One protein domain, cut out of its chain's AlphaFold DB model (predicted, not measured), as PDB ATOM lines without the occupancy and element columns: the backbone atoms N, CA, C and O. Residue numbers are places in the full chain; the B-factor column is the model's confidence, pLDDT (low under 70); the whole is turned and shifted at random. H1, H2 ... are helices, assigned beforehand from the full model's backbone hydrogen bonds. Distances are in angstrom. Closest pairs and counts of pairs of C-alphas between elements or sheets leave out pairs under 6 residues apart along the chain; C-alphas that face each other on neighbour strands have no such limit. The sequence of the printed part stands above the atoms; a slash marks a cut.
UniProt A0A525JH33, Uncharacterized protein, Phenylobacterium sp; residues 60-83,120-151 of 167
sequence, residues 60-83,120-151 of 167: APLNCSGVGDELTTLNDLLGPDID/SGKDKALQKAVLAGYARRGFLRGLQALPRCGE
ATOM      1  N   ALA A  60      -7.434  14.675 -14.744       80.19
ATOM      2  CA  ALA A  60      -7.732  16.088 -14.549       80.19
ATOM      3  C   ALA A  60      -6.714  16.677 -13.558       80.19
ATOM      4  O   ALA A  60      -6.774  16.339 -12.376       80.19
ATOM      5  N   PRO A  61      -5.789  17.555 -13.992       78.19
ATOM      6  CA  PRO A  61      -5.633  18.116 -15.340       78.19
ATOM      7  C   PRO A  61      -5.004  17.141 -16.354       78.19
ATOM      8  O   PRO A  61      -4.148  16.333 -16.004       78.19
ATOM      9  N   LEU A  62      -5.378  17.276 -17.634       78.25
ATOM     10  CA  LEU A  62      -4.775  16.538 -18.752       78.25
ATOM     11  C   LEU A  62      -3.364  17.074 -19.034       78.25
ATOM     12  O   LEU A  62      -3.167  17.908 -19.919       78.25
ATOM     13  N   ASN A  63      -2.389  16.621 -18.252       83.81
ATOM     14  CA  ASN A  63      -0.976  16.904 -18.457       83.81
ATOM     15  C   ASN A  63      -0.178  15.597 -18.562       83.81
ATOM     16  O   ASN A  63      -0.575  14.549 -18.059       83.81
ATOM     17  N   CYS A  64       0.951  15.659 -19.254       84.81
ATOM     18  CA  CYS A  64       1.694  14.456 -19.624       84.81
ATOM     19  C   CYS A  64       2.598  13.957 -18.497       84.81
ATOM     20  O   CYS A  64       2.844  12.760 -18.416       84.81
ATOM     21  N   SER A  65       3.002  14.852 -17.587       85.06
ATOM     22  CA  SER A  65       3.672  14.476 -16.336       85.06
ATOM     23  C   SER A  65       2.781  13.554 -15.510       85.06
ATOM     24  O   SER A  65       3.208  12.469 -15.154       85.06
ATOM     25  N   GLY A  66       1.516  13.929 -15.295       87.00
ATOM     26  CA  GLY A  66       0.578  13.135 -14.508       87.00
ATOM     27  C   GLY A  66       0.270  11.783 -15.143       87.00
ATOM     28  O   GLY A  66       0.158  10.790 -14.433       87.00
ATOM     29  N   VAL A  67       0.207  11.716 -16.479       88.06
ATOM     30  CA  VAL A  67       0.097  10.437 -17.201       88.06
ATOM     31  C   VAL A  67       1.335   9.565 -16.961       88.06
ATOM     32  O   VAL A  67       1.188   8.375 -16.693       88.06
ATOM     33  N   GLY A  68       2.539  10.142 -17.017       87.69
ATOM     34  CA  GLY A  68       3.796   9.441 -16.735       87.69
ATOM     35  C   GLY A  68       3.894   8.942 -15.291       87.69
ATOM     36  O   GLY A  68       4.175   7.767 -15.078       87.69
ATOM     37  N   ASP A  69       3.583   9.797 -14.317       89.12
ATOM     38  CA  ASP A  69       3.613   9.478 -12.883       89.12
ATOM     39  C   ASP A  69       2.595   8.378 -12.520       89.12
ATOM     40  O   ASP A  69       2.845   7.496 -11.691       89.12
ATOM     41  N   GLU A  70       1.423   8.395 -13.163       90.00
ATOM     42  CA  GLU A  70       0.420   7.348 -12.991       90.00
ATOM     43  C   GLU A  70       0.874   6.027 -13.638       90.00
ATOM     44  O   GLU A  70       0.718   4.962 -13.038       90.00
ATOM     45  N   LEU A  71       1.502   6.082 -14.818       90.31
ATOM     46  CA  LEU A  71       2.089   4.912 -15.476       90.31
ATOM     47  C   LEU A  71       3.218   4.285 -14.653       90.31
ATOM     48  O   LEU A  71       3.257   3.060 -14.544       90.31
ATOM     49  N   THR A  72       4.110   5.077 -14.051       89.75
ATOM     50  CA  THR A  72       5.160   4.548 -13.166       89.75
ATOM     51  C   THR A  72       4.543   3.898 -11.941       89.75
ATOM     52  O   THR A  72       4.869   2.758 -11.639       89.75
ATOM     53  N   THR A  73       3.557   4.544 -11.313       90.06
ATOM     54  CA  THR A  73       2.848   3.969 -10.161       90.06
ATOM     55  C   THR A  73       2.166   2.641 -10.517       90.06
ATOM     56  O   THR A  73       2.196   1.692  -9.733       90.06
ATOM     57  N   LEU A  74       1.571   2.544 -11.710       90.06
ATOM     58  CA  LEU A  74       0.946   1.318 -12.210       90.06
ATOM     59  C   LEU A  74       1.953   0.228 -12.564       90.06
ATOM     60  O   LEU A  74       1.678  -0.938 -12.300       90.06
ATOM     61  N   ASN A  75       3.089   0.579 -13.162       88.69
ATOM     62  CA  ASN A  75       4.163  -0.365 -13.473       88.69
ATOM     63  C   ASN A  75       4.824  -0.887 -12.218       88.69
ATOM     64  O   ASN A  75       5.148  -2.068 -12.117       88.69
ATOM     65  N   ASP A  76       4.989  -0.017 -11.240       87.06
ATOM     66  CA  ASP A  76       5.475  -0.459  -9.975       87.06
ATOM     67  C   ASP A  76       4.412  -1.413  -9.377       87.06
ATOM     68  O   ASP A  76       4.740  -2.546  -9.061       87.06
ATOM     69  N   LEU A  77       3.115  -1.085  -9.355       87.38
ATOM     70  CA  LEU A  77       2.083  -1.941  -8.739       87.38
ATOM     71  C   LEU A  77       1.804  -3.286  -9.430       87.38
ATOM     72  O   LEU A  77       1.629  -4.308  -8.753       87.38
ATOM     73  N   LEU A  78       1.708  -3.278 -10.757       87.50
ATOM     74  CA  LEU A  78       1.349  -4.430 -11.592       87.50
ATOM     75  C   LEU A  78       2.578  -5.186 -12.113       87.50
ATOM     76  O   LEU A  78       2.433  -6.262 -12.696       87.50
ATOM     77  N   GLY A  79       3.772  -4.633 -11.911       87.31
ATOM     78  CA  GLY A  79       4.999  -5.079 -12.547       87.31
ATOM     79  C   GLY A  79       5.251  -4.399 -13.901       87.31
ATOM     80  O   GLY A  79       4.399  -3.661 -14.417       87.31
ATOM     81  N   PRO A  80       6.434  -4.657 -14.490       84.75
ATOM     82  CA  PRO A  80       6.886  -3.992 -15.705       84.75
ATOM     83  C   PRO A  80       5.871  -4.116 -16.847       84.75
ATOM     84  O   PRO A  80       5.158  -5.116 -16.980       84.75
ATOM     85  N   ASP A  81       5.796  -3.066 -17.663       83.44
ATOM     86  CA  ASP A  81       4.943  -3.049 -18.847       83.44
ATOM     87  C   ASP A  81       5.465  -4.009 -19.928       83.44
ATOM     88  O   ASP A  81       6.605  -4.469 -19.884       83.44
ATOM     89  N   ILE A  82       4.614  -4.344 -20.898       77.62
ATOM     90  CA  ILE A  82       4.928  -5.329 -21.949       77.62
ATOM     91  C   ILE A  82       6.061  -4.829 -22.860       77.62
ATOM     92  O   ILE A  82       6.800  -5.628 -23.430       77.62
ATOM     93  N   ASP A  83       6.186  -3.511 -22.994       73.44
ATOM     94  CA  ASP A  83       7.202  -2.809 -23.772       73.44
ATOM     95  C   ASP A  83       8.438  -2.411 -22.950       73.44
ATOM     96  O   ASP A  83       9.380  -1.853 -23.512       73.44
ATOM     97  N   SER A 120     -11.656 -17.715  -4.282       72.69
ATOM     98  CA  SER A 120     -12.509 -17.029  -3.309       72.69
ATOM     99  C   SER A 120     -13.117 -15.759  -3.914       72.69
ATOM    100  O   SER A 120     -12.610 -15.213  -4.898       72.69
ATOM    101  N   GLY A 121     -14.204 -15.242  -3.329       79.06
ATOM    102  CA  GLY A 121     -14.782 -13.964  -3.770       79.06
ATOM    103  C   GLY A 121     -13.751 -12.824  -3.777       79.06
ATOM    104  O   GLY A 121     -13.755 -12.001  -4.690       79.06
ATOM    105  N   LYS A 122     -12.812 -12.839  -2.820       78.25
ATOM    106  CA  LYS A 122     -11.699 -11.884  -2.736       78.25
ATOM    107  C   LYS A 122     -10.720 -12.027  -3.900       78.25
ATOM    108  O   LYS A 122     -10.335 -11.023  -4.486       78.25
ATOM    109  N   ASP A 123     -10.380 -13.253  -4.288       77.62
ATOM    110  CA  ASP A 123      -9.477 -13.495  -5.420       77.62
ATOM    111  C   ASP A 123     -10.094 -13.025  -6.743       77.62
ATOM    112  O   ASP A 123      -9.406 -12.439  -7.575       77.62
ATOM    113  N   LYS A 124     -11.406 -13.227  -6.925       82.19
ATOM    114  CA  LYS A 124     -12.135 -12.727  -8.102       82.19
ATOM    115  C   LYS A 124     -12.157 -11.202  -8.146       82.19
ATOM    116  O   LYS A 124     -11.956 -10.618  -9.209       82.19
ATOM    117  N   ALA A 125     -12.382 -10.562  -7.001       84.25
ATOM    118  CA  ALA A 125     -12.361  -9.109  -6.894       84.25
ATOM    119  C   ALA A 125     -10.959  -8.550  -7.191       84.25
ATOM    120  O   ALA A 125     -10.821  -7.634  -7.995       84.25
ATOM    121  N   LEU A 126      -9.906  -9.175  -6.658       84.81
ATOM    122  CA  LEU A 126      -8.526  -8.810  -6.975       84.81
ATOM    123  C   LEU A 126      -8.214  -8.966  -8.468       84.81
ATOM    124  O   LEU A 126      -7.623  -8.072  -9.065       84.81
ATOM    125  N   GLN A 127      -8.628 -10.073  -9.089       84.62
ATOM    126  CA  GLN A 127      -8.449 -10.284 -10.529       84.62
ATOM    127  C   GLN A 127      -9.155  -9.202 -11.353       84.62
ATOM    128  O   GLN A 127      -8.581  -8.708 -12.324       84.62
ATOM    129  N   LYS A 128     -10.372  -8.809 -10.959       88.25
ATOM    130  CA  LYS A 128     -11.122  -7.731 -11.612       88.25
ATOM    131  C   LYS A 128     -10.400  -6.387 -11.484       88.25
ATOM    132  O   LYS A 128     -10.231  -5.701 -12.489       88.25
ATOM    133  N   ALA A 129      -9.911  -6.057 -10.292       89.25
ATOM    134  CA  ALA A 129      -9.163  -4.830 -10.031       89.25
ATOM    135  C   ALA A 129      -7.832  -4.780 -10.808       89.25
ATOM    136  O   ALA A 129      -7.482  -3.761 -11.398       89.25
ATOM    137  N   VAL A 130      -7.111  -5.902 -10.885       88.75
ATOM    138  CA  VAL A 130      -5.883  -6.033 -11.688       88.75
ATOM    139  C   VAL A 130      -6.174  -5.864 -13.180       88.75
ATOM    140  O   VAL A 130      -5.446  -5.153 -13.871       88.75
ATOM    141  N   LEU A 131      -7.252  -6.470 -13.688       90.62
ATOM    142  CA  LEU A 131      -7.659  -6.311 -15.086       90.62
ATOM    143  C   LEU A 131      -8.021  -4.854 -15.407       90.62
ATOM    144  O   LEU A 131      -7.631  -4.350 -16.461       90.62
ATOM    145  N   ALA A 132      -8.705  -4.164 -14.490       94.00
ATOM    146  CA  ALA A 132      -8.967  -2.732 -14.609       94.00
ATOM    147  C   ALA A 132      -7.668  -1.909 -14.612       94.00
ATOM    148  O   ALA A 132      -7.527  -1.000 -15.425       94.00
ATOM    149  N   GLY A 133      -6.686  -2.276 -13.782       93.00
ATOM    150  CA  GLY A 133      -5.345  -1.685 -13.791       93.00
ATOM    151  C   GLY A 133      -4.629  -1.823 -15.139       93.00
ATOM    152  O   GLY A 133      -4.089  -0.847 -15.656       93.00
ATOM    153  N   TYR A 134      -4.678  -3.005 -15.761       92.19
ATOM    154  CA  TYR A 134      -4.128  -3.200 -17.107       92.19
ATOM    155  C   TYR A 134      -4.865  -2.374 -18.169       92.19
ATOM    156  O   TYR A 134      -4.222  -1.788 -19.042       92.19
ATOM    157  N   ALA A 135      -6.197  -2.282 -18.087       94.44
ATOM    158  CA  ALA A 135      -6.989  -1.442 -18.986       94.44
ATOM    159  C   ALA A 135      -6.622   0.046 -18.844       94.44
ATOM    160  O   ALA A 135      -6.406   0.729 -19.848       94.44
ATOM    161  N   ARG A 136      -6.463   0.521 -17.601       94.75
ATOM    162  CA  ARG A 136      -6.008   1.878 -17.281       94.75
ATOM    163  C   ARG A 136      -4.631   2.167 -17.864       94.75
ATOM    164  O   ARG A 136      -4.453   3.188 -18.521       94.75
ATOM    165  N   ARG A 137      -3.674   1.251 -17.683       93.19
ATOM    166  CA  ARG A 137      -2.323   1.383 -18.244       93.19
ATOM    167  C   ARG A 137      -2.366   1.534 -19.764       93.19
ATOM    168  O   ARG A 137      -1.785   2.472 -20.297       93.19
ATOM    169  N   GLY A 138      -3.120   0.677 -20.456       91.56
ATOM    170  CA  GLY A 138      -3.294   0.768 -21.908       91.56
ATOM    171  C   GLY A 138      -3.923   2.091 -22.363       91.56
ATOM    172  O   GLY A 138      -3.474   2.687 -23.341       91.56
ATOM    173  N   PHE A 139      -4.917   2.593 -21.627       92.44
ATOM    174  CA  PHE A 139      -5.532   3.893 -21.898       92.44
ATOM    175  C   PHE A 139      -4.542   5.054 -21.740       92.44
ATOM    176  O   PHE A 139      -4.430   5.891 -22.636       92.44
ATOM    177  N   LEU A 140      -3.775   5.075 -20.646       91.12
ATOM    178  CA  LEU A 140      -2.753   6.093 -20.390       91.12
ATOM    179  C   LEU A 140      -1.639   6.073 -21.443       91.12
ATOM    180  O   LEU A 140      -1.220   7.135 -21.894       91.12
ATOM    181  N   ARG A 141      -1.217   4.891 -21.914       89.25
ATOM    182  CA  ARG A 141      -0.296   4.770 -23.059       89.25
ATOM    183  C   ARG A 141      -0.887   5.357 -24.336       89.25
ATOM    184  O   ARG A 141      -0.196   6.061 -25.066       89.25
ATOM    185  N   GLY A 142      -2.176   5.121 -24.579       88.75
ATOM    186  CA  GLY A 142      -2.904   5.747 -25.682       88.75
ATOM    187  C   GLY A 142      -2.910   7.275 -25.588       88.75
ATOM    188  O   GLY A 142      -2.690   7.945 -26.593       88.75
ATOM    189  N   LEU A 143      -3.100   7.832 -24.385       87.88
ATOM    190  CA  LEU A 143      -3.012   9.277 -24.148       87.88
ATOM    191  C   LEU A 143      -1.586   9.815 -24.319       87.88
ATOM    192  O   LEU A 143      -1.417  10.897 -24.877       87.88
ATOM    193  N   GLN A 144      -0.573   9.061 -23.883       85.12
ATOM    194  CA  GLN A 144       0.839   9.418 -24.038       85.12
ATOM    195  C   GLN A 144       1.252   9.462 -25.516       85.12
ATOM    196  O   GLN A 144       2.002  10.346 -25.905       85.12
ATOM    197  N   ALA A 145       0.720   8.564 -26.352       84.25
ATOM    198  CA  ALA A 145       1.000   8.525 -27.788       84.25
ATOM    199  C   ALA A 145       0.347   9.670 -28.589       84.25
ATOM    200  O   ALA A 145       0.624   9.829 -29.783       84.25
ATOM    201  N   LEU A 146      -0.545  10.462 -27.980       82.62
ATOM    202  CA  LEU A 146      -1.144  11.608 -28.656       82.62
ATOM    203  C   LEU A 146      -0.105  12.727 -28.835       82.62
ATOM    204  O   LEU A 146       0.630  13.025 -27.899       82.62
ATOM    205  N   PRO A 147      -0.134  13.486 -29.950       68.88
ATOM    206  CA  PRO A 147       0.815  14.580 -30.213       68.88
ATOM    207  C   PRO A 147       0.845  15.687 -29.145       68.88
ATOM    208  O   PRO A 147       1.739  16.526 -29.132       68.88
ATOM    209  N   ARG A 148      -0.180  15.733 -28.284       69.06
ATOM    210  CA  ARG A 148      -0.311  16.692 -27.180       69.06
ATOM    211  C   ARG A 148       0.532  16.318 -25.964       69.06
ATOM    212  O   ARG A 148       0.803  17.193 -25.147       69.06
ATOM    213  N   CYS A 149       0.957  15.063 -25.875       68.25
ATOM    214  CA  CYS A 149       1.996  14.626 -24.968       68.25
ATOM    215  C   CYS A 149       3.276  14.445 -25.752       68.25
ATOM    216  O   CYS A 149       3.492  13.430 -26.388       68.25
ATOM    217  N   GLY A 150       4.093  15.500 -25.754       57.72
ATOM    218  CA  GLY A 150       5.319  15.625 -26.539       57.72
ATOM    219  C   GLY A 150       6.450  14.664 -26.167       57.72
ATOM    220  O   GLY A 150       7.609  15.016 -26.360       57.72
ATOM    221  N   GLU A 151       6.152  13.465 -25.673       54.72
ATOM    222  CA  GLU A 151       7.110  12.368 -25.675       54.72
ATOM    223  C   GLU A 151       7.009  11.666 -27.037       54.72
ATOM    224  O   GLU A 151       5.956  11.205 -27.464       54.72
TER     225      GLU A 151
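This is residues 60 to 83 and 120 to 151 of the 167 residues of an uncharacterized protein of Phenylobacterium sp (UniProt A0A525JH33). Two helices run side by side in opposite ways, a shorter one, H1, packed on the later part of a longer one, H2, whose first residues stick out beyond it as an arm. Residues 120 to 129 make this arm. The printed part has 56 residues with two named helices, H1 then H2, and no named strand: all helix. It is loose, with a radius of gyration of the C-alphas of 13.0 A, and elongated, spanning 44 by 24 by 15 A.

Look first at H1, residues 64 to 78, then across the cut at H2, residues 121 to 144. They touch, and their closest C-alphas, those of Val 67 and Leu 140, are 6.1 A apart. Their lines stand at a shallow tilt of 32 degrees, opposite ways. In H1 and H2 every O i to N i+4 pair is within hydrogen-bond range.

Find C-alpha 64 at (1.694, 14.456, -19.624); from there H1 runs 20.5 A to C-alpha 78. H2 runs 34.7 A from C-alpha 121 at (-14.782, -13.964, -3.770) to C-alpha 144 at (0.839, 9.418, -24.038).

The two C-alphas farthest apart, those of Ser 120 and Gly 150, are 43.9 A apart. Residues 84 to 119 are not printed, and C-alphas 83 and 120 are 31.8 A apart across this cut. Confidence is low, with pLDDT under 70, at residues 147 to 151.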